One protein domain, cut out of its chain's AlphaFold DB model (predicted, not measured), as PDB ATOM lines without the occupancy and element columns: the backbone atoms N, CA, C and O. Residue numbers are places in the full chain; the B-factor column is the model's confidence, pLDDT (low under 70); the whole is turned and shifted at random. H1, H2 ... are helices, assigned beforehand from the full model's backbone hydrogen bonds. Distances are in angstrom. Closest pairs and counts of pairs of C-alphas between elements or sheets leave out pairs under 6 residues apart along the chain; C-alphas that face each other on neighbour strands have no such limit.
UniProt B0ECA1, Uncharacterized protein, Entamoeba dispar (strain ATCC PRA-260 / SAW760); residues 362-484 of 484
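AT A GLANCE: This is residues 362 to 484 of the 484 residues of an uncharacterized protein of Entamoeba dispar (strain ATCC PRA-260 / SAW760) (UniProt B0ECA1). One very long helix, H1, makes the long axis, and three shorter helices, H2, H3 and H4, fold back and forth in a zigzag along one side of its later part, steeply slanted to it. Residues 362 to 387 of H1 stick out as a free arm. The printed part has 123 residues with four named helices, in the order H1, H2, H3, H4, and no named strand; the class is all helix. It is only just loose, close to extended, with a radius of gyration of the C-alphas of 20.6 A, and spans 70 by 29 by 22 A, a rod.

HOW THE PARTS SIT: H1, residues 362 to 411, touches H2, residues 420 to 434, with its residues 398 to 405 alone, at a steep tilt of 65 degrees; the closest C-alphas are those of Val 402 and Phe 420, 6.2 A apart. H3, residues 439 to 464, forms a helical hairpin with H2, at a shallow tilt of 10 degrees, opposite ways, closest at the C-alphas of Ile 428 and Ile 443, 5.3 A apart. H1 and H3 are close but not clearly touching, with the closest C-alphas, of Gln 391 and Thr 456, 7.8 A apart. H3 touches H4, residues 469 to 482, with residues 455 to 463 alone; this second helical hairpin has a shallow tilt of 26 degrees, and its closest C-alphas, of Lys 462 and Ile 472, are 6.8 A apart. H4 is apart from H1 and H2. The helix packing is only just mostly aligned, 2 of 3 touching pairs being at a shallow tilt. In H1, H2, H3 and H4 every O i to N i+4 pair is within hydrogen-bond range.

IN THESE COORDINATES: H1 begins at C-alpha 362, (-30.820, 32.446, -0.000), and ends 72.5 A away at C-alpha 411, (8.735, 2.824, -53.072). H2 measures 21.2 A, H3 37.4 A and H4 20.0 A, ending at C-alpha 482, (-24.575, 10.298, -37.313).

THE WHOLE: The printed part has no cut, and no link is long. Without the stretches that stand free, the body spans 43 by 28 by 18 A. Mean pLDDT of the printed part is 79.0; it is under 70 at residues 413 to 418, 460 and 462 to 484.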
ATOM      1  N   VAL A 362     -30.950  32.047   1.413       72.12
ATOM      2  CA  VAL A 362     -30.820  32.446  -0.000       72.12
ATOM      3  C   VAL A 362     -29.382  32.880  -0.302       72.12
ATOM      4  O   VAL A 362     -28.815  32.464  -1.311       72.12
ATOM      5  N   LEU A 363     -28.762  33.649   0.598       78.19
ATOM      6  CA  LEU A 363     -27.361  34.062   0.519       78.19
ATOM      7  C   LEU A 363     -26.409  32.862   0.611       78.19
ATOM      8  O   LEU A 363     -25.430  32.805  -0.133       78.19
ATOM      9  N   GLU A 364     -26.699  31.885   1.470       83.75
ATOM     10  CA  GLU A 364     -25.960  30.621   1.555       83.75
ATOM     11  C   GLU A 364     -26.031  29.861   0.223       83.75
ATOM     12  O   GLU A 364     -24.987  29.561  -0.361       83.75
ATOM     13  N   ARG A 365     -27.231  29.665  -0.348       79.00
ATOM     14  CA  ARG A 365     -27.399  29.030  -1.671       79.00
ATOM     15  C   ARG A 365     -26.702  29.796  -2.799       79.00
ATOM     16  O   ARG A 365     -26.107  29.169  -3.680       79.00
ATOM     17  N   TYR A 366     -26.748  31.126  -2.781       83.38
ATOM     18  CA  TYR A 366     -26.057  31.985  -3.745       83.38
ATOM     19  C   TYR A 366     -24.531  31.827  -3.657       83.38
ATOM     20  O   TYR A 366     -23.859  31.617  -4.671       83.38
ATOM     21  N   ASN A 367     -23.977  31.872  -2.442       86.31
ATOM     22  CA  ASN A 367     -22.544  31.715  -2.196       86.31
ATOM     23  C   ASN A 367     -22.052  30.307  -2.554       86.31
ATOM     24  O   ASN A 367     -20.995  30.165  -3.170       86.31
ATOM     25  N   GLU A 368     -22.833  29.270  -2.240       88.06
ATOM     26  CA  GLU A 368     -22.581  27.905  -2.708       88.06
ATOM     27  C   GLU A 368     -22.555  27.826  -4.236       88.06
ATOM     28  O   GLU A 368     -21.664  27.191  -4.797       88.06
ATOM     29  N   GLY A 369     -23.503  28.487  -4.911       83.94
ATOM     30  CA  GLY A 369     -23.542  28.582  -6.369       83.94
ATOM     31  C   GLY A 369     -22.271  29.215  -6.938       83.94
ATOM     32  O   GLY A 369     -21.627  28.627  -7.804       83.94
ATOM     33  N   LYS A 370     -21.842  30.362  -6.395       86.94
ATOM     34  CA  LYS A 370     -20.595  31.030  -6.810       86.94
ATOM     35  C   LYS A 370     -19.354  30.169  -6.588       86.94
ATOM     36  O   LYS A 370     -18.519  30.065  -7.483       86.94
ATOM     37  N   LYS A 371     -19.232  29.543  -5.413       91.56
ATOM     38  CA  LYS A 371     -18.102  28.660  -5.090       91.56
ATOM     39  C   LYS A 371     -18.078  27.434  -6.007       91.56
ATOM     40  O   LYS A 371     -17.013  27.063  -6.497       91.56
ATOM     41  N   GLY A 372     -19.239  26.830  -6.257       85.62
ATOM     42  CA  GLY A 372     -19.394  25.715  -7.189       85.62
ATOM     43  C   GLY A 372     -18.971  26.084  -8.609       85.62
ATOM     44  O   GLY A 372     -18.180  25.362  -9.212       85.62
ATOM     45  N   MET A 373     -19.412  27.246  -9.100       82.12
ATOM     46  CA  MET A 373     -19.050  27.762 -10.422       82.12
ATOM     47  C   MET A 373     -17.536  27.975 -10.559       82.12
ATOM     48  O   MET A 373     -16.936  27.429 -11.477       82.12
ATOM     49  N   ALA A 374     -16.900  28.670  -9.609       86.50
ATOM     50  CA  ALA A 374     -15.454  28.918  -9.642       86.50
ATOM     51  C   ALA A 374     -14.624  27.619  -9.592       86.50
ATOM     52  O   ALA A 374     -13.596  27.492 -10.261       86.50
ATOM     53  N   ASN A 375     -15.063  26.624  -8.815       88.12
ATOM     54  CA  ASN A 375     -14.415  25.311  -8.781       88.12
ATOM     55  C   ASN A 375     -14.555  24.573 -10.119       88.12
ATOM     56  O   ASN A 375     -13.578  23.992 -10.594       88.12
ATOM     57  N   ALA A 376     -15.742  24.612 -10.729       76.44
ATOM     58  CA  ALA A 376     -16.001  23.982 -12.019       76.44
ATOM     59  C   ALA A 376     -15.227  24.669 -13.160       76.44
ATOM     60  O   ALA A 376     -14.664  23.980 -14.003       76.44
ATOM     61  N   GLU A 377     -15.103  25.999 -13.152       80.00
ATOM     62  CA  GLU A 377     -14.275  26.756 -14.105       80.00
ATOM     63  C   GLU A 377     -12.781  26.411 -13.979       80.00
ATOM     64  O   GLU A 377     -12.099  26.190 -14.980       80.00
ATOM     65  N   ASN A 378     -12.266  26.294 -12.750       86.12
ATOM     66  CA  ASN A 378     -10.883  25.868 -12.519       86.12
ATOM     67  C   ASN A 378     -10.628  24.424 -12.970       86.12
ATOM     68  O   ASN A 378      -9.560  24.128 -13.509       86.12
ATOM     69  N   LEU A 379     -11.584  23.518 -12.740       83.38
ATOM     70  CA  LEU A 379     -11.511  22.146 -13.239       83.38
ATOM     71  C   LEU A 379     -11.535  22.124 -14.770       83.38
ATOM     72  O   LEU A 379     -10.694  21.463 -15.372       83.38
ATOM     73  N   LEU A 380     -12.441  22.886 -15.389       78.56
ATOM     74  CA  LEU A 380     -12.563  22.993 -16.839       78.56
ATOM     75  C   LEU A 380     -11.231  23.394 -17.476       78.56
ATOM     76  O   LEU A 380     -10.760  22.695 -18.367       78.56
ATOM     77  N   LYS A 381     -10.581  24.444 -16.963       80.62
ATOM     78  CA  LYS A 381      -9.286  24.900 -17.481       80.62
ATOM     79  C   LYS A 381      -8.219  23.797 -17.449       80.62
ATOM     80  O   LYS A 381      -7.494  23.612 -18.421       80.62
ATOM     81  N   LYS A 382      -8.141  23.030 -16.354       86.25
ATOM     82  CA  LYS A 382      -7.201  21.898 -16.243       86.25
ATOM     83  C   LYS A 382      -7.510  20.802 -17.260       86.25
ATOM     84  O   LYS A 382      -6.596  20.290 -17.900       86.25
ATOM     85  N   LEU A 383      -8.787  20.455 -17.420       79.38
ATOM     86  CA  LEU A 383      -9.217  19.436 -18.376       79.38
ATOM     87  C   LEU A 383      -8.946  19.862 -19.825       79.38
ATOM     88  O   LEU A 383      -8.531  19.030 -20.625       79.38
ATOM     89  N   GLU A 384      -9.137  21.142 -20.157       79.00
ATOM     90  CA  GLU A 384      -8.792  21.703 -21.468       79.00
ATOM     91  C   GLU A 384      -7.281  21.636 -21.726       79.00
ATOM     92  O   GLU A 384      -6.864  21.161 -22.780       79.00
ATOM     93  N   GLU A 385      -6.445  22.031 -20.760       82.00
ATOM     94  CA  GLU A 385      -4.981  21.925 -20.865       82.00
ATOM     95  C   GLU A 385      -4.512  20.470 -21.055       82.00
ATOM     96  O   GLU A 385      -3.627  20.198 -21.870       82.00
ATOM     97  N   GLU A 386      -5.101  19.517 -20.325       84.25
ATOM     98  CA  GLU A 386      -4.851  18.080 -20.505       84.25
ATOM     99  C   GLU A 386      -5.296  17.592 -21.887       84.25
ATOM    100  O   GLU A 386      -4.558  16.861 -22.551       84.25
ATOM    101  N   TYR A 387      -6.480  18.014 -22.338       82.56
ATOM    102  CA  TYR A 387      -7.006  17.666 -23.653       82.56
ATOM    103  C   TYR A 387      -6.088  18.153 -24.775       82.56
ATOM    104  O   TYR A 387      -5.758  17.372 -25.664       82.56
ATOM    105  N   TYR A 388      -5.609  19.400 -24.705       79.88
ATOM    106  CA  TYR A 388      -4.667  19.938 -25.686       79.88
ATOM    107  C   TYR A 388      -3.373  19.124 -25.754       79.88
ATOM    108  O   TYR A 388      -2.911  18.821 -26.849       79.88
ATOM    109  N   LYS A 389      -2.816  18.699 -24.612       85.38
ATOM    110  CA  LYS A 389      -1.610  17.851 -24.590       85.38
ATOM    111  C   LYS A 389      -1.836  16.509 -25.286       85.38
ATOM    112  O   LYS A 389      -1.015  16.106 -26.106       85.38
ATOM    113  N   ILE A 390      -2.950  15.838 -24.984       85.06
ATOM    114  CA  ILE A 390      -3.312  14.562 -25.622       85.06
ATOM    115  C   ILE A 390      -3.518  14.767 -27.128       85.06
ATOM    116  O   ILE A 390      -3.065  13.963 -27.937       85.06
ATOM    117  N   GLN A 391      -4.174  15.859 -27.514       79.69
ATOM    118  CA  GLN A 391      -4.420  16.190 -28.912       79.69
ATOM    119  C   GLN A 391      -3.116  16.430 -29.686       79.69
ATOM    120  O   GLN A 391      -2.990  15.945 -30.809       79.69
ATOM    121  N   THR A 392      -2.138  17.123 -29.096       82.94
ATOM    122  CA  THR A 392      -0.804  17.285 -29.693       82.94
ATOM    123  C   THR A 392      -0.113  15.935 -29.881       82.94
ATOM    124  O   THR A 392       0.392  15.666 -30.966       82.94
ATOM    125  N   GLU A 393      -0.168  15.042 -28.886       87.81
ATOM    126  CA  GLU A 393       0.394  13.690 -29.015       87.81
ATOM    127  C   GLU A 393      -0.268  12.891 -30.154       87.81
ATOM    128  O   GLU A 393       0.424  12.222 -30.930       87.81
ATOM    129  N   CYS A 394      -1.598  12.970 -30.283       86.69
ATOM    130  CA  CYS A 394      -2.330  12.356 -31.394       86.69
ATOM    131  C   CYS A 394      -1.852  12.901 -32.744       86.69
ATOM    132  O   CYS A 394      -1.558  12.120 -33.649       86.69
ATOM    133  N   TYR A 395      -1.752  14.226 -32.865       84.56
ATOM    134  CA  TYR A 395      -1.343  14.891 -34.099       84.56
ATOM    135  C   TYR A 395       0.085  14.508 -34.509       84.56
ATOM    136  O   TYR A 395       0.311  14.123 -35.653       84.56
ATOM    137  N   ASP A 396       1.038  14.510 -33.575       86.62
ATOM    138  CA  ASP A 396       2.434  14.154 -33.856       86.62
ATOM    139  C   ASP A 396       2.573  12.715 -34.376       86.62
ATOM    140  O   ASP A 396       3.355  12.436 -35.288       86.62
ATOM    141  N   LYS A 397       1.796  11.779 -33.817       87.31
ATOM    142  CA  LYS A 397       1.748  10.390 -34.299       87.31
ATOM    143  C   LYS A 397       1.123  10.299 -35.691       87.31
ATOM    144  O   LYS A 397       1.635   9.566 -36.532       87.31
ATOM    145  N   GLN A 398       0.055  11.049 -35.953       85.56
ATOM    146  CA  GLN A 398      -0.593  11.085 -37.267       85.56
ATOM    147  C   GLN A 398       0.332  11.635 -38.349       85.56
ATOM    148  O   GLN A 398       0.414  11.042 -39.421       85.56
ATOM    149  N   VAL A 399       1.072  12.709 -38.059       87.31
ATOM    150  CA  VAL A 399       2.072  13.269 -38.980       87.31
ATOM    151  C   VAL A 399       3.114  12.211 -39.342       87.31
ATOM    152  O   VAL A 399       3.326  11.958 -40.525       87.31
ATOM    153  N   LYS A 400       3.675  11.505 -38.350       90.12
ATOM    154  CA  LYS A 400       4.631  10.408 -38.594       90.12
ATOM    155  C   LYS A 400       4.038   9.289 -39.446       90.12
ATOM    156  O   LYS A 400       4.711   8.763 -40.327       90.12
ATOM    157  N   ILE A 401       2.782   8.914 -39.200       89.69
ATOM    158  CA  ILE A 401       2.098   7.899 -40.011       89.69
ATOM    159  C   ILE A 401       1.966   8.376 -41.460       89.69
ATOM    160  O   ILE A 401       2.276   7.617 -42.373       89.69
ATOM    161  N   VAL A 402       1.557   9.626 -41.685       88.12
ATOM    162  CA  VAL A 402       1.431  10.203 -43.032       88.12
ATOM    163  C   VAL A 402       2.788  10.276 -43.742       88.12
ATOM    164  O   VAL A 402       2.872   9.935 -44.917       88.12
ATOM    165  N   GLU A 403       3.863  10.645 -43.044       90.12
ATOM    166  CA  GLU A 403       5.229  10.626 -43.591       90.12
ATOM    167  C   GLU A 403       5.651   9.217 -44.031       90.12
ATOM    168  O   GLU A 403       6.139   9.033 -45.148       90.12
ATOM    169  N   LEU A 404       5.402   8.206 -43.192       91.06
ATOM    170  CA  LEU A 404       5.678   6.804 -43.520       91.06
ATOM    171  C   LEU A 404       4.817   6.301 -44.686       91.06
ATOM    172  O   LEU A 404       5.313   5.577 -45.545       91.06
ATOM    173  N   ILE A 405       3.546   6.704 -44.749       88.12
ATOM    174  CA  ILE A 405       2.638   6.394 -45.861       88.12
ATOM    175  C   ILE A 405       3.142   7.014 -47.171       88.12
ATOM    176  O   ILE A 405       3.133   6.354 -48.215       88.12
ATOM    177  N   ASN A 406       3.604   8.264 -47.131       86.19
ATOM    178  CA  ASN A 406       4.175   8.934 -48.296       86.19
ATOM    179  C   ASN A 406       5.430   8.199 -48.769       86.19
ATOM    180  O   ASN A 406       5.534   7.871 -49.950       86.19
ATOM    181  N   ARG A 407       6.325   7.831 -47.842       88.31
ATOM    182  CA  ARG A 407       7.511   7.029 -48.157       88.31
ATOM    183  C   ARG A 407       7.142   5.671 -48.756       88.31
ATOM    184  O   ARG A 407       7.727   5.270 -49.758       88.31
ATOM    185  N   LEU A 408       6.149   4.984 -48.190       86.88
ATOM    186  CA  LEU A 408       5.630   3.723 -48.723       86.88
ATOM    187  C   LEU A 408       5.106   3.902 -50.156       86.88
ATOM    188  O   LEU A 408       5.356   3.058 -51.011       86.88
ATOM    189  N   SER A 409       4.422   5.013 -50.425       82.50
ATOM    190  CA  SER A 409       3.880   5.345 -51.746       82.50
ATOM    191  C   SER A 409       4.966   5.655 -52.782       82.50
ATOM    192  O   SER A 409       4.757   5.407 -53.967       82.50
ATOM    193  N   GLU A 410       6.126   6.173 -52.370       83.06
ATOM    194  CA  GLU A 410       7.279   6.380 -53.259       83.06
ATOM    195  C   GLU A 410       7.880   5.049 -53.726       83.06
ATOM    196  O   GLU A 410       8.165   4.874 -54.910       83.06
ATOM    197  N   ILE A 411       8.054   4.100 -52.801       79.00
ATOM    198  CA  ILE A 411       8.735   2.824 -53.072       79.00
ATOM    199  C   ILE A 411       7.784   1.718 -53.565       79.00
ATOM    200  O   ILE A 411       8.216   0.756 -54.200       79.00
ATOM    201  N   ALA A 412       6.481   1.851 -53.303       75.69
ATOM    202  CA  ALA A 412       5.430   0.922 -53.718       75.69
ATOM    203  C   ALA A 412       4.196   1.690 -54.250       75.69
ATOM    204  O   ALA A 412       3.160   1.766 -53.582       75.69
ATOM    205  N   PRO A 413       4.253   2.232 -55.486       60.81
ATOM    206  CA  PRO A 413       3.296   3.240 -55.963       60.81
ATOM    207  C   PRO A 413       1.844   2.774 -56.139       60.81
ATOM    208  O   PRO A 413       0.964   3.611 -56.315       60.81
ATOM    209  N   ASN A 414       1.572   1.465 -56.116       58.31
ATOM    210  CA  ASN A 414       0.208   0.928 -56.237       58.31
ATOM    211  C   ASN A 414      -0.577   0.947 -54.915       58.31
ATOM    212  O   ASN A 414      -1.792   0.798 -54.946       58.31
ATOM    213  N   ASN A 415       0.086   1.202 -53.779       58.44
ATOM    214  CA  ASN A 415      -0.564   1.402 -52.478       58.44
ATOM    215  C   ASN A 415      -0.700   2.888 -52.125       58.44
ATOM    216  O   ASN A 415      -0.772   3.236 -50.948       58.44
ATOM    217  N   LYS A 416      -0.714   3.775 -53.127       62.94
ATOM    218  CA  LYS A 416      -0.779   5.211 -52.878       62.94
ATOM    219  C   LYS A 416      -2.094   5.570 -52.189       62.94
ATOM    220  O   LYS A 416      -3.163   5.511 -52.787       62.94
ATOM    221  N   VAL A 417      -1.969   5.959 -50.934       67.31
ATOM    222  CA  VAL A 417      -3.021   6.523 -50.091       67.31
ATOM    223  C   VAL A 417      -2.578   7.917 -49.688       67.31
ATOM    224  O   VAL A 417      -1.411   8.142 -49.375       67.31
ATOM    225  N   ASN A 418      -3.501   8.867 -49.723       68.44
ATOM    226  CA  ASN A 418      -3.219  10.278 -49.478       68.44
ATOM    227  C   ASN A 418      -3.498  10.682 -48.022       68.44
ATOM    228  O   ASN A 418      -3.439  11.865 -47.689       68.44
ATOM    229  N   GLY A 419      -3.807   9.724 -47.141       77.25
ATOM    230  CA  GLY A 419      -4.097  10.024 -45.748       77.25
ATOM    231  C   GLY A 419      -4.241   8.808 -44.844       77.25
ATOM    232  O   GLY A 419      -4.372   7.666 -45.283       77.25
ATOM    233  N   PHE A 420      -4.248   9.093 -43.544       85.25
ATOM    234  CA  PHE A 420      -4.331   8.091 -42.489       85.25
ATOM    235  C   PHE A 420      -5.578   7.197 -42.599       85.25
ATOM    236  O   PHE A 420      -5.475   5.973 -42.561       85.25
ATOM    237  N   ASN A 421      -6.753   7.798 -42.804       87.88
ATOM    238  CA  ASN A 421      -8.010   7.058 -42.913       87.88
ATOM    239  C   ASN A 421      -8.084   6.179 -44.174       87.88
ATOM    240  O   ASN A 421      -8.635   5.085 -44.105       87.88
ATOM    241  N   GLU A 422      -7.519   6.630 -45.298       86.69
ATOM    242  CA  GLU A 422      -7.460   5.829 -46.531       86.69
ATOM    243  C   GLU A 422      -6.553   4.603 -46.348       86.69
ATOM    244  O   GLU A 422      -6.863   3.515 -46.831       86.69
ATOM    245  N   TYR A 423      -5.461   4.746 -45.588       88.31
ATOM    246  CA  TYR A 423      -4.617   3.609 -45.221       88.31
ATOM    247  C   TYR A 423      -5.360   2.601 -44.333       88.31
ATOM    248  O   TYR A 423      -5.271   1.396 -44.558       88.31
ATOM    249  N   LEU A 424      -6.144   3.075 -43.356       90.56
ATOM    250  CA  LEU A 424      -6.992   2.197 -42.541       90.56
ATOM    251  C   LEU A 424      -8.014   1.434 -43.395       90.56
ATOM    252  O   LEU A 424      -8.265   0.261 -43.124       90.56
ATOM    253  N   ASP A 425      -8.566   2.052 -44.443       90.75
ATOM    254  CA  ASP A 425      -9.465   1.363 -45.377       90.75
ATOM    255  C   ASP A 425      -8.748   0.238 -46.139       90.75
ATOM    256  O   ASP A 425      -9.307  -0.852 -46.281       90.75
ATOM    257  N   GLN A 426      -7.493   0.443 -46.556       86.62
ATOM    258  CA  GLN A 426      -6.682  -0.620 -47.165       86.62
ATOM    259  C   GLN A 426      -6.406  -1.773 -46.197       86.62
ATOM    260  O   GLN A 426      -6.489  -2.937 -46.595       86.62
ATOM    261  N   LEU A 427      -6.103  -1.476 -44.928       89.00
ATOM    262  CA  LEU A 427      -5.931  -2.511 -43.909       89.00
ATOM    263  C   LEU A 427      -7.229  -3.301 -43.710       89.00
ATOM    264  O   LEU A 427      -7.201  -4.526 -43.700       89.00
ATOM    265  N   ILE A 428      -8.377  -2.621 -43.623       91.69
ATOM    266  CA  ILE A 428      -9.688  -3.276 -43.519       91.69
ATOM    267  C   ILE A 428      -9.952  -4.176 -44.730       91.69
ATOM    268  O   ILE A 428     -10.433  -5.295 -44.556       91.69
ATOM    269  N   GLN A 429      -9.656  -3.711 -45.944       89.31
ATOM    270  CA  GLN A 429      -9.827  -4.513 -47.153       89.31
ATOM    271  C   GLN A 429      -8.925  -5.753 -47.125       89.31
ATOM    272  O   GLN A 429      -9.414  -6.865 -47.302       89.31
ATOM    273  N   THR A 430      -7.651  -5.575 -46.771       85.31
ATOM    274  CA  THR A 430      -6.678  -6.671 -46.635       85.31
ATOM    275  C   THR A 430      -7.162  -7.729 -45.640       85.31
ATOM    276  O   THR A 430      -7.155  -8.918 -45.942       85.31
ATOM    277  N   GLU A 431      -7.669  -7.317 -44.476       91.25
ATOM    278  CA  GLU A 431      -8.230  -8.240 -43.481       91.25
ATOM    279  C   GLU A 431      -9.468  -8.998 -43.993       91.25
ATOM    280  O   GLU A 431      -9.668 -10.163 -43.640       91.25
ATOM    281  N   ASN A 432     -10.306  -8.361 -44.821       88.25
ATOM    282  CA  ASN A 432     -11.470  -9.007 -45.437       88.25
ATOM    283  C   ASN A 432     -11.082 -10.028 -46.509       88.25
ATOM    284  O   ASN A 432     -11.779 -11.037 -46.649       88.25
ATOM    285  N   ASP A 433     -10.004  -9.768 -47.246       82.50
ATOM    286  CA  ASP A 433      -9.517 -10.637 -48.315       82.50
ATOM    287  C   ASP A 433      -8.766 -11.844 -47.738       82.50
ATOM    288  O   ASP A 433      -9.037 -12.988 -48.103       82.50
ATOM    289  N   GLU A 434      -7.873 -11.608 -46.772       83.81
ATOM    290  CA  GLU A 434      -7.033 -12.653 -46.180       83.81
ATOM    291  C   GLU A 434      -7.767 -13.506 -45.133       83.81
ATOM    292  O   GLU A 434      -7.421 -14.672 -44.937       83.81
ATOM    293  N   LYS A 435      -8.746 -12.925 -44.420       87.81
ATOM    294  CA  LYS A 435      -9.541 -13.573 -43.354       87.81
ATOM    295  C   LYS A 435      -8.704 -14.356 -42.334       87.81
ATOM    296  O   LYS A 435      -9.100 -15.423 -41.861       87.81
ATOM    297  N   LYS A 436      -7.535 -13.816 -41.974       82.25
ATOM    298  CA  LYS A 436      -6.643 -14.388 -40.954       82.25
ATOM    299  C   LYS A 436      -7.368 -14.522 -39.610       82.25
ATOM    300  O   LYS A 436      -8.295 -13.772 -39.314       82.25
ATOM    301  N   SER A 437      -6.912 -15.428 -38.746       87.19
ATOM    302  CA  SER A 437      -7.468 -15.553 -37.389       87.19
ATOM    303  C   SER A 437      -7.522 -14.185 -36.686       87.19
ATOM    304  O   SER A 437      -6.566 -13.408 -36.760       87.19
ATOM    305  N   GLY A 438      -8.661 -13.855 -36.076       89.50
ATOM    306  CA  GLY A 438      -8.901 -12.560 -35.427       89.50
ATOM    307  C   GLY A 438      -9.149 -11.363 -36.366       89.50
ATOM    308  O   GLY A 438      -9.049 -10.215 -35.932       89.50
ATOM    309  N   TYR A 439      -9.415 -11.586 -37.663       90.81
ATOM    310  CA  TYR A 439      -9.626 -10.492 -38.630       90.81
ATOM    311  C   TYR A 439     -10.824  -9.600 -38.272       90.81
ATOM    312  O   TYR A 439     -10.784  -8.392 -38.491       90.81
ATOM    313  N   GLN A 440     -11.881 -10.164 -37.680       92.62
ATOM    314  CA  GLN A 440     -13.080  -9.407 -37.310       92.62
ATOM    315  C   GLN A 440     -12.778  -8.374 -36.222       92.62
ATOM    316  O   GLN A 440     -13.223  -7.226 -36.312       92.62
ATOM    317  N   GLU A 441     -11.989  -8.753 -35.216       91.06
ATOM    318  CA  GLU A 441     -11.544  -7.858 -34.156       91.06
ATOM    319  C   GLU A 441     -10.642  -6.751 -34.699       91.06
ATOM    320  O   GLU A 441     -10.836  -5.592 -34.326       91.06
ATOM    321  N   ARG A 442      -9.712  -7.076 -35.611       92.00
ATOM    322  CA  ARG A 442      -8.850  -6.076 -36.264       92.00
ATOM    323  C   ARG A 442      -9.663  -5.091 -37.100       92.00
ATOM    324  O   ARG A 442      -9.528  -3.886 -36.911       92.00
ATOM    325  N   ILE A 443     -10.593  -5.576 -37.929       93.38
ATOM    326  CA  ILE A 443     -11.500  -4.724 -38.718       93.38
ATOM    327  C   ILE A 443     -12.311  -3.796 -37.814       93.38
ATOM    328  O   ILE A 443     -12.403  -2.597 -38.087       93.38
ATOM    329  N   ARG A 444     -12.905  -4.326 -36.737       92.38
ATOM    330  CA  ARG A 444     -13.635  -3.503 -35.761       92.38
ATOM    331  C   ARG A 444     -12.712  -2.442 -35.163       92.38
ATOM    332  O   ARG A 444     -13.077  -1.271 -35.121       92.38
ATOM    333  N   GLY A 445     -11.503  -2.844 -34.784       89.44
ATOM    334  CA  GLY A 445     -10.495  -1.956 -34.233       89.44
ATOM    335  C   GLY A 445     -10.105  -0.813 -35.171       89.44
ATOM    336  O   GLY A 445     -10.001   0.319 -34.701       89.44
ATOM    337  N   TYR A 446      -9.926  -1.076 -36.468       92.94
ATOM    338  CA  TYR A 446      -9.614  -0.044 -37.460       92.94
ATOM    339  C   TYR A 446     -10.797   0.899 -37.713       92.94
ATOM    340  O   TYR A 446     -10.600   2.110 -37.810       92.94
ATOM    341  N   LYS A 447     -12.033   0.382 -37.746       92.12
ATOM    342  CA  LYS A 447     -13.247   1.207 -37.887       92.12
ATOM    343  C   LYS A 447     -13.426   2.174 -36.715       92.12
ATOM    344  O   LYS A 447     -13.671   3.357 -36.936       92.12
ATOM    345  N   GLU A 448     -13.256   1.693 -35.486       88.06
ATOM    346  CA  GLU A 448     -13.304   2.527 -34.275       88.06
ATOM    347  C   GLU A 448     -12.216   3.609 -34.286       88.06
ATOM    348  O   GLU A 448     -12.464   4.760 -33.911       88.06
ATOM    349  N   LEU A 449     -11.008   3.255 -34.736       89.00
ATOM    350  CA  LEU A 449      -9.887   4.186 -34.825       89.00
ATOM    351  C   LEU A 449     -10.160   5.293 -35.847       89.00
ATOM    352  O   LEU A 449      -9.961   6.468 -35.539       89.00
ATOM    353  N   LYS A 450     -10.682   4.925 -37.022       90.56
ATOM    354  CA  LYS A 450     -11.090   5.859 -38.077       90.56
ATOM    355  C   LYS A 450     -12.162   6.834 -37.579       90.56
ATOM    356  O   LYS A 450     -11.987   8.043 -37.692       90.56
ATOM    357  N   GLN A 451     -13.213   6.332 -36.924       86.56
ATOM    358  CA  GLN A 451     -14.250   7.180 -36.320       86.56
ATOM    359  C   GLN A 451     -13.682   8.138 -35.261       86.56
ATOM    360  O   GLN A 451     -14.023   9.321 -35.232       86.56
ATOM    361  N   SER A 452     -12.797   7.638 -34.394       83.69
ATOM    362  CA  SER A 452     -12.159   8.449 -33.351       83.69
ATOM    363  C   SER A 452     -11.286   9.555 -33.950       83.69
ATOM    364  O   SER A 452     -11.289  10.687 -33.452       83.69
ATOM    365  N   ASN A 453     -10.572   9.246 -35.037       86.00
ATOM    366  CA  ASN A 453      -9.785  10.219 -35.782       86.00
ATOM    367  C   ASN A 453     -10.670  11.321 -36.386       86.00
ATOM    368  O   ASN A 453     -10.413  12.503 -36.161       86.00
ATOM    369  N   ASP A 454     -11.756  10.949 -37.068       85.12
ATOM    370  CA  ASP A 454     -12.673  11.900 -37.714       85.12
ATOM    371  C   ASP A 454     -13.287  12.901 -36.728       85.12
ATOM    372  O   ASP A 454     -13.435  14.089 -37.038       85.12
ATOM    373  N   ILE A 455     -13.645  12.437 -35.526       79.50
ATOM    374  CA  ILE A 455     -14.152  13.300 -34.452       79.50
ATOM    375  C   ILE A 455     -13.049  14.254 -33.976       79.50
ATOM    376  O   ILE A 455     -13.291  15.454 -33.834       79.50
ATOM    377  N   THR A 456     -11.835  13.742 -33.769       76.44
ATOM    378  CA  THR A 456     -10.699  14.530 -33.267       76.44
ATOM    379  C   THR A 456     -10.281  15.616 -34.263       76.44
ATOM    380  O   THR A 456     -10.193  16.787 -33.885       76.44
ATOM    381  N   GLU A 457     -10.116  15.277 -35.546       78.56
ATOM    382  CA  GLU A 457      -9.804  16.242 -36.611       78.56
ATOM    383  C   GLU A 457     -10.887  17.312 -36.760       78.56
ATOM    384  O   GLU A 457     -10.598  18.499 -36.956       78.56
ATOM    385  N   TYR A 458     -12.155  16.902 -36.677       77.62
ATOM    386  CA  TYR A 458     -13.278  17.823 -36.761       77.62
ATOM    387  C   TYR A 458     -13.221  18.876 -35.649       77.62
ATOM    388  O   TYR A 458     -13.360  20.075 -35.916       77.62
ATOM    389  N   ILE A 459     -12.961  18.437 -34.416       70.44
ATOM    390  CA  ILE A 459     -12.828  19.322 -33.259       70.44
ATOM    391  C   ILE A 459     -11.631  20.259 -33.441       70.44
ATOM    392  O   ILE A 459     -11.795  21.462 -33.251       70.44
ATOM    393  N   MET A 460     -10.476  19.754 -33.893       69.75
ATOM    394  CA  MET A 460      -9.277  20.568 -34.165       69.75
ATOM    395  C   MET A 460      -9.549  21.712 -35.144       69.75
ATOM    396  O   MET A 460      -9.230  22.873 -34.866       69.75
ATOM    397  N   LYS A 461     -10.175  21.405 -36.288       72.88
ATOM    398  CA  LYS A 461     -10.507  22.414 -37.307       72.88
ATOM    399  C   LYS A 461     -11.442  23.488 -36.740       72.88
ATOM    400  O   LYS A 461     -11.288  24.676 -37.032       72.88
ATOM    401  N   LYS A 462     -12.398  23.094 -35.895       68.81
ATOM    402  CA  LYS A 462     -13.382  24.016 -35.307       68.81
ATOM    403  C   LYS A 462     -12.823  24.844 -34.150       68.81
ATOM    404  O   LYS A 462     -13.171  26.022 -34.079       68.81
ATOM    405  N   SER A 463     -11.940  24.295 -33.314       63.12
ATOM    406  CA  SER A 463     -11.244  25.051 -32.265       63.12
ATOM    407  C   SER A 463     -10.299  26.099 -32.855       63.12
ATOM    408  O   SER A 463     -10.264  27.231 -32.380       63.12
ATOM    409  N   ALA A 464      -9.607  25.772 -33.954       61.66
ATOM    410  CA  ALA A 464      -8.785  26.736 -34.691       61.66
ATOM    411  C   ALA A 464      -9.611  27.895 -35.289       61.66
ATOM    412  O   ALA A 464      -9.108  29.008 -35.434       61.66
ATOM    413  N   SER A 465     -10.896  27.662 -35.572       62.94
ATOM    414  CA  SER A 465     -11.816  28.668 -36.123       62.94
ATOM    415  C   SER A 465     -12.432  29.606 -35.070       62.94
ATOM    416  O   SER A 465     -13.299  30.401 -35.417       62.94
ATOM    417  N   LYS A 466     -12.015  29.527 -33.793       56.09
ATOM    418  CA  LYS A 466     -12.533  30.344 -32.668       56.09
ATOM    419  C   LYS A 466     -14.062  30.285 -32.470       56.09
ATOM    420  O   LYS A 466     -14.656  31.252 -31.997       56.09
ATOM    421  N   ASN A 467     -14.705  29.164 -32.805       58.22
ATOM    422  CA  ASN A 467     -16.127  28.963 -32.493       58.22
ATOM    423  C   ASN A 467     -16.340  28.855 -30.976       58.22
ATOM    424  O   ASN A 467     -15.433  28.435 -30.251       58.22
ATOM    425  N   SER A 468     -17.534  29.196 -30.483       57.59
ATOM    426  CA  SER A 468     -17.821  29.039 -29.056       57.59
ATOM    427  C   SER A 468     -17.846  27.553 -28.681       57.59
ATOM    428  O   SER A 468     -18.308  26.705 -29.447       57.59
ATOM    429  N   MET A 469     -17.400  27.213 -27.470       54.56
ATOM    430  CA  MET A 469     -17.359  25.812 -27.030       54.56
ATOM    431  C   MET A 469     -18.745  25.140 -27.039       54.56
ATOM    432  O   MET A 469     -18.863  23.936 -27.247       54.56
ATOM    433  N   LYS A 470     -19.817  25.930 -26.885       54.78
ATOM    434  CA  LYS A 470     -21.211  25.469 -26.951       54.78
ATOM    435  C   LYS A 470     -21.617  25.030 -28.366       54.78
ATOM    436  O   LYS A 470     -22.314  24.028 -28.522       54.78
ATOM    437  N   GLU A 471     -21.157  25.746 -29.389       60.88
ATOM    438  CA  GLU A 471     -21.360  25.383 -30.799       60.88
ATOM    439  C   GLU A 471     -20.517  24.166 -31.182       60.88
ATOM    440  O   GLU A 471     -21.019  23.262 -31.845       60.88
ATOM    441  N   ILE A 472     -19.265  24.104 -30.708       59.72
ATOM    442  CA  ILE A 472     -18.403  22.929 -30.901       59.72
ATOM    443  C   ILE A 472     -19.088  21.692 -30.302       59.72
ATOM    444  O   ILE A 472     -19.160  20.657 -30.964       59.72
ATOM    445  N   TRP A 473     -19.672  21.808 -29.103       58.91
ATOM    446  CA  TRP A 473     -20.305  20.672 -28.436       58.91
ATOM    447  C   TRP A 473     -21.568  20.149 -29.104       58.91
ATOM    448  O   TRP A 473     -21.684  18.945 -29.333       58.91
ATOM    449  N   THR A 474     -22.495  21.049 -29.424       64.44
ATOM    450  CA  THR A 474     -23.783  20.695 -30.045       64.44
ATOM    451  C   THR A 474     -23.573  19.907 -31.342       64.44
ATOM    452  O   THR A 474     -24.300  18.971 -31.671       64.44
ATOM    453  N   GLU A 475     -22.513  20.251 -32.060       58.22
ATOM    454  CA  GLU A 475     -22.187  19.691 -33.358       58.22
ATOM    455  C   GLU A 475     -21.359  18.395 -33.269       58.22
ATOM    456  O   GLU A 475     -21.514  17.500 -34.101       58.22
ATOM    457  N   VAL A 476     -20.527  18.240 -32.230       59.06
ATOM    458  CA  VAL A 476     -19.884  16.952 -31.908       59.06
ATOM    459  C   VAL A 476     -20.929  15.918 -31.496       59.06
ATOM    460  O   VAL A 476     -20.853  14.775 -31.939       59.06
ATOM    461  N   GLU A 477     -21.940  16.301 -30.712       61.19
ATOM    462  CA  GLU A 477     -23.063  15.411 -30.396       61.19
ATOM    463  C   GLU A 477     -23.846  14.999 -31.644       61.19
ATOM    464  O   GLU A 477     -24.237  13.836 -31.759       61.19
ATOM    465  N   ARG A 478     -24.056  15.926 -32.589       67.44
ATOM    466  CA  ARG A 478     -24.671  15.621 -33.886       67.44
ATOM    467  C   ARG A 478     -23.836  14.598 -34.660       67.44
ATOM    468  O   ARG A 478     -24.370  13.562 -35.039       67.44
ATOM    469  N   LYS A 479     -22.525  14.820 -34.812       59.09
ATOM    470  CA  LYS A 479     -21.629  13.869 -35.497       59.09
ATOM    471  C   LYS A 479     -21.547  12.505 -34.806       59.09
ATOM    472  O   LYS A 479     -21.567  11.487 -35.484       59.09
ATOM    473  N   MET A 480     -21.490  12.457 -33.474       55.75
ATOM    474  CA  MET A 480     -21.516  11.185 -32.740       55.75
ATOM    475  C   MET A 480     -22.832  10.420 -32.940       55.75
ATOM    476  O   MET A 480     -22.829   9.194 -32.869       55.75
ATOM    477  N   LYS A 481     -23.951  11.121 -33.169       65.44
ATOM    478  CA  LYS A 481     -25.242  10.504 -33.509       65.44
ATOM    479  C   LYS A 481     -25.311  10.030 -34.961       65.44
ATOM    480  O   LYS A 481     -25.970   9.037 -35.203       65.44
ATOM    481  N   GLU A 482     -24.644  10.704 -35.896       52.25
ATOM    482  CA  GLU A 482     -24.575  10.298 -37.313       52.25
ATOM    483  C   GLU A 482     -23.667   9.088 -37.564       52.25
ATOM    484  O   GLU A 482     -23.774   8.438 -38.599       52.25
ATOM    485  N   LEU A 483     -22.760   8.804 -36.629       47.28
ATOM    486  CA  LEU A 483     -21.822   7.681 -36.687       47.28
ATOM    487  C   LEU A 483     -22.320   6.423 -35.945       47.28
ATOM    488  O   LEU A 483     -21.633   5.400 -35.981       47.28
ATOM    489  N   LYS A 484     -23.473   6.506 -35.264       39.97
ATOM    490  CA  LYS A 484     -24.210   5.378 -34.669       39.97
ATOM    491  C   LYS A 484     -25.297   4.910 -35.621       39.97
ATOM    492  O   LYS A 484     -25.510   3.680 -35.661       39.97
TER     493      LYS A 484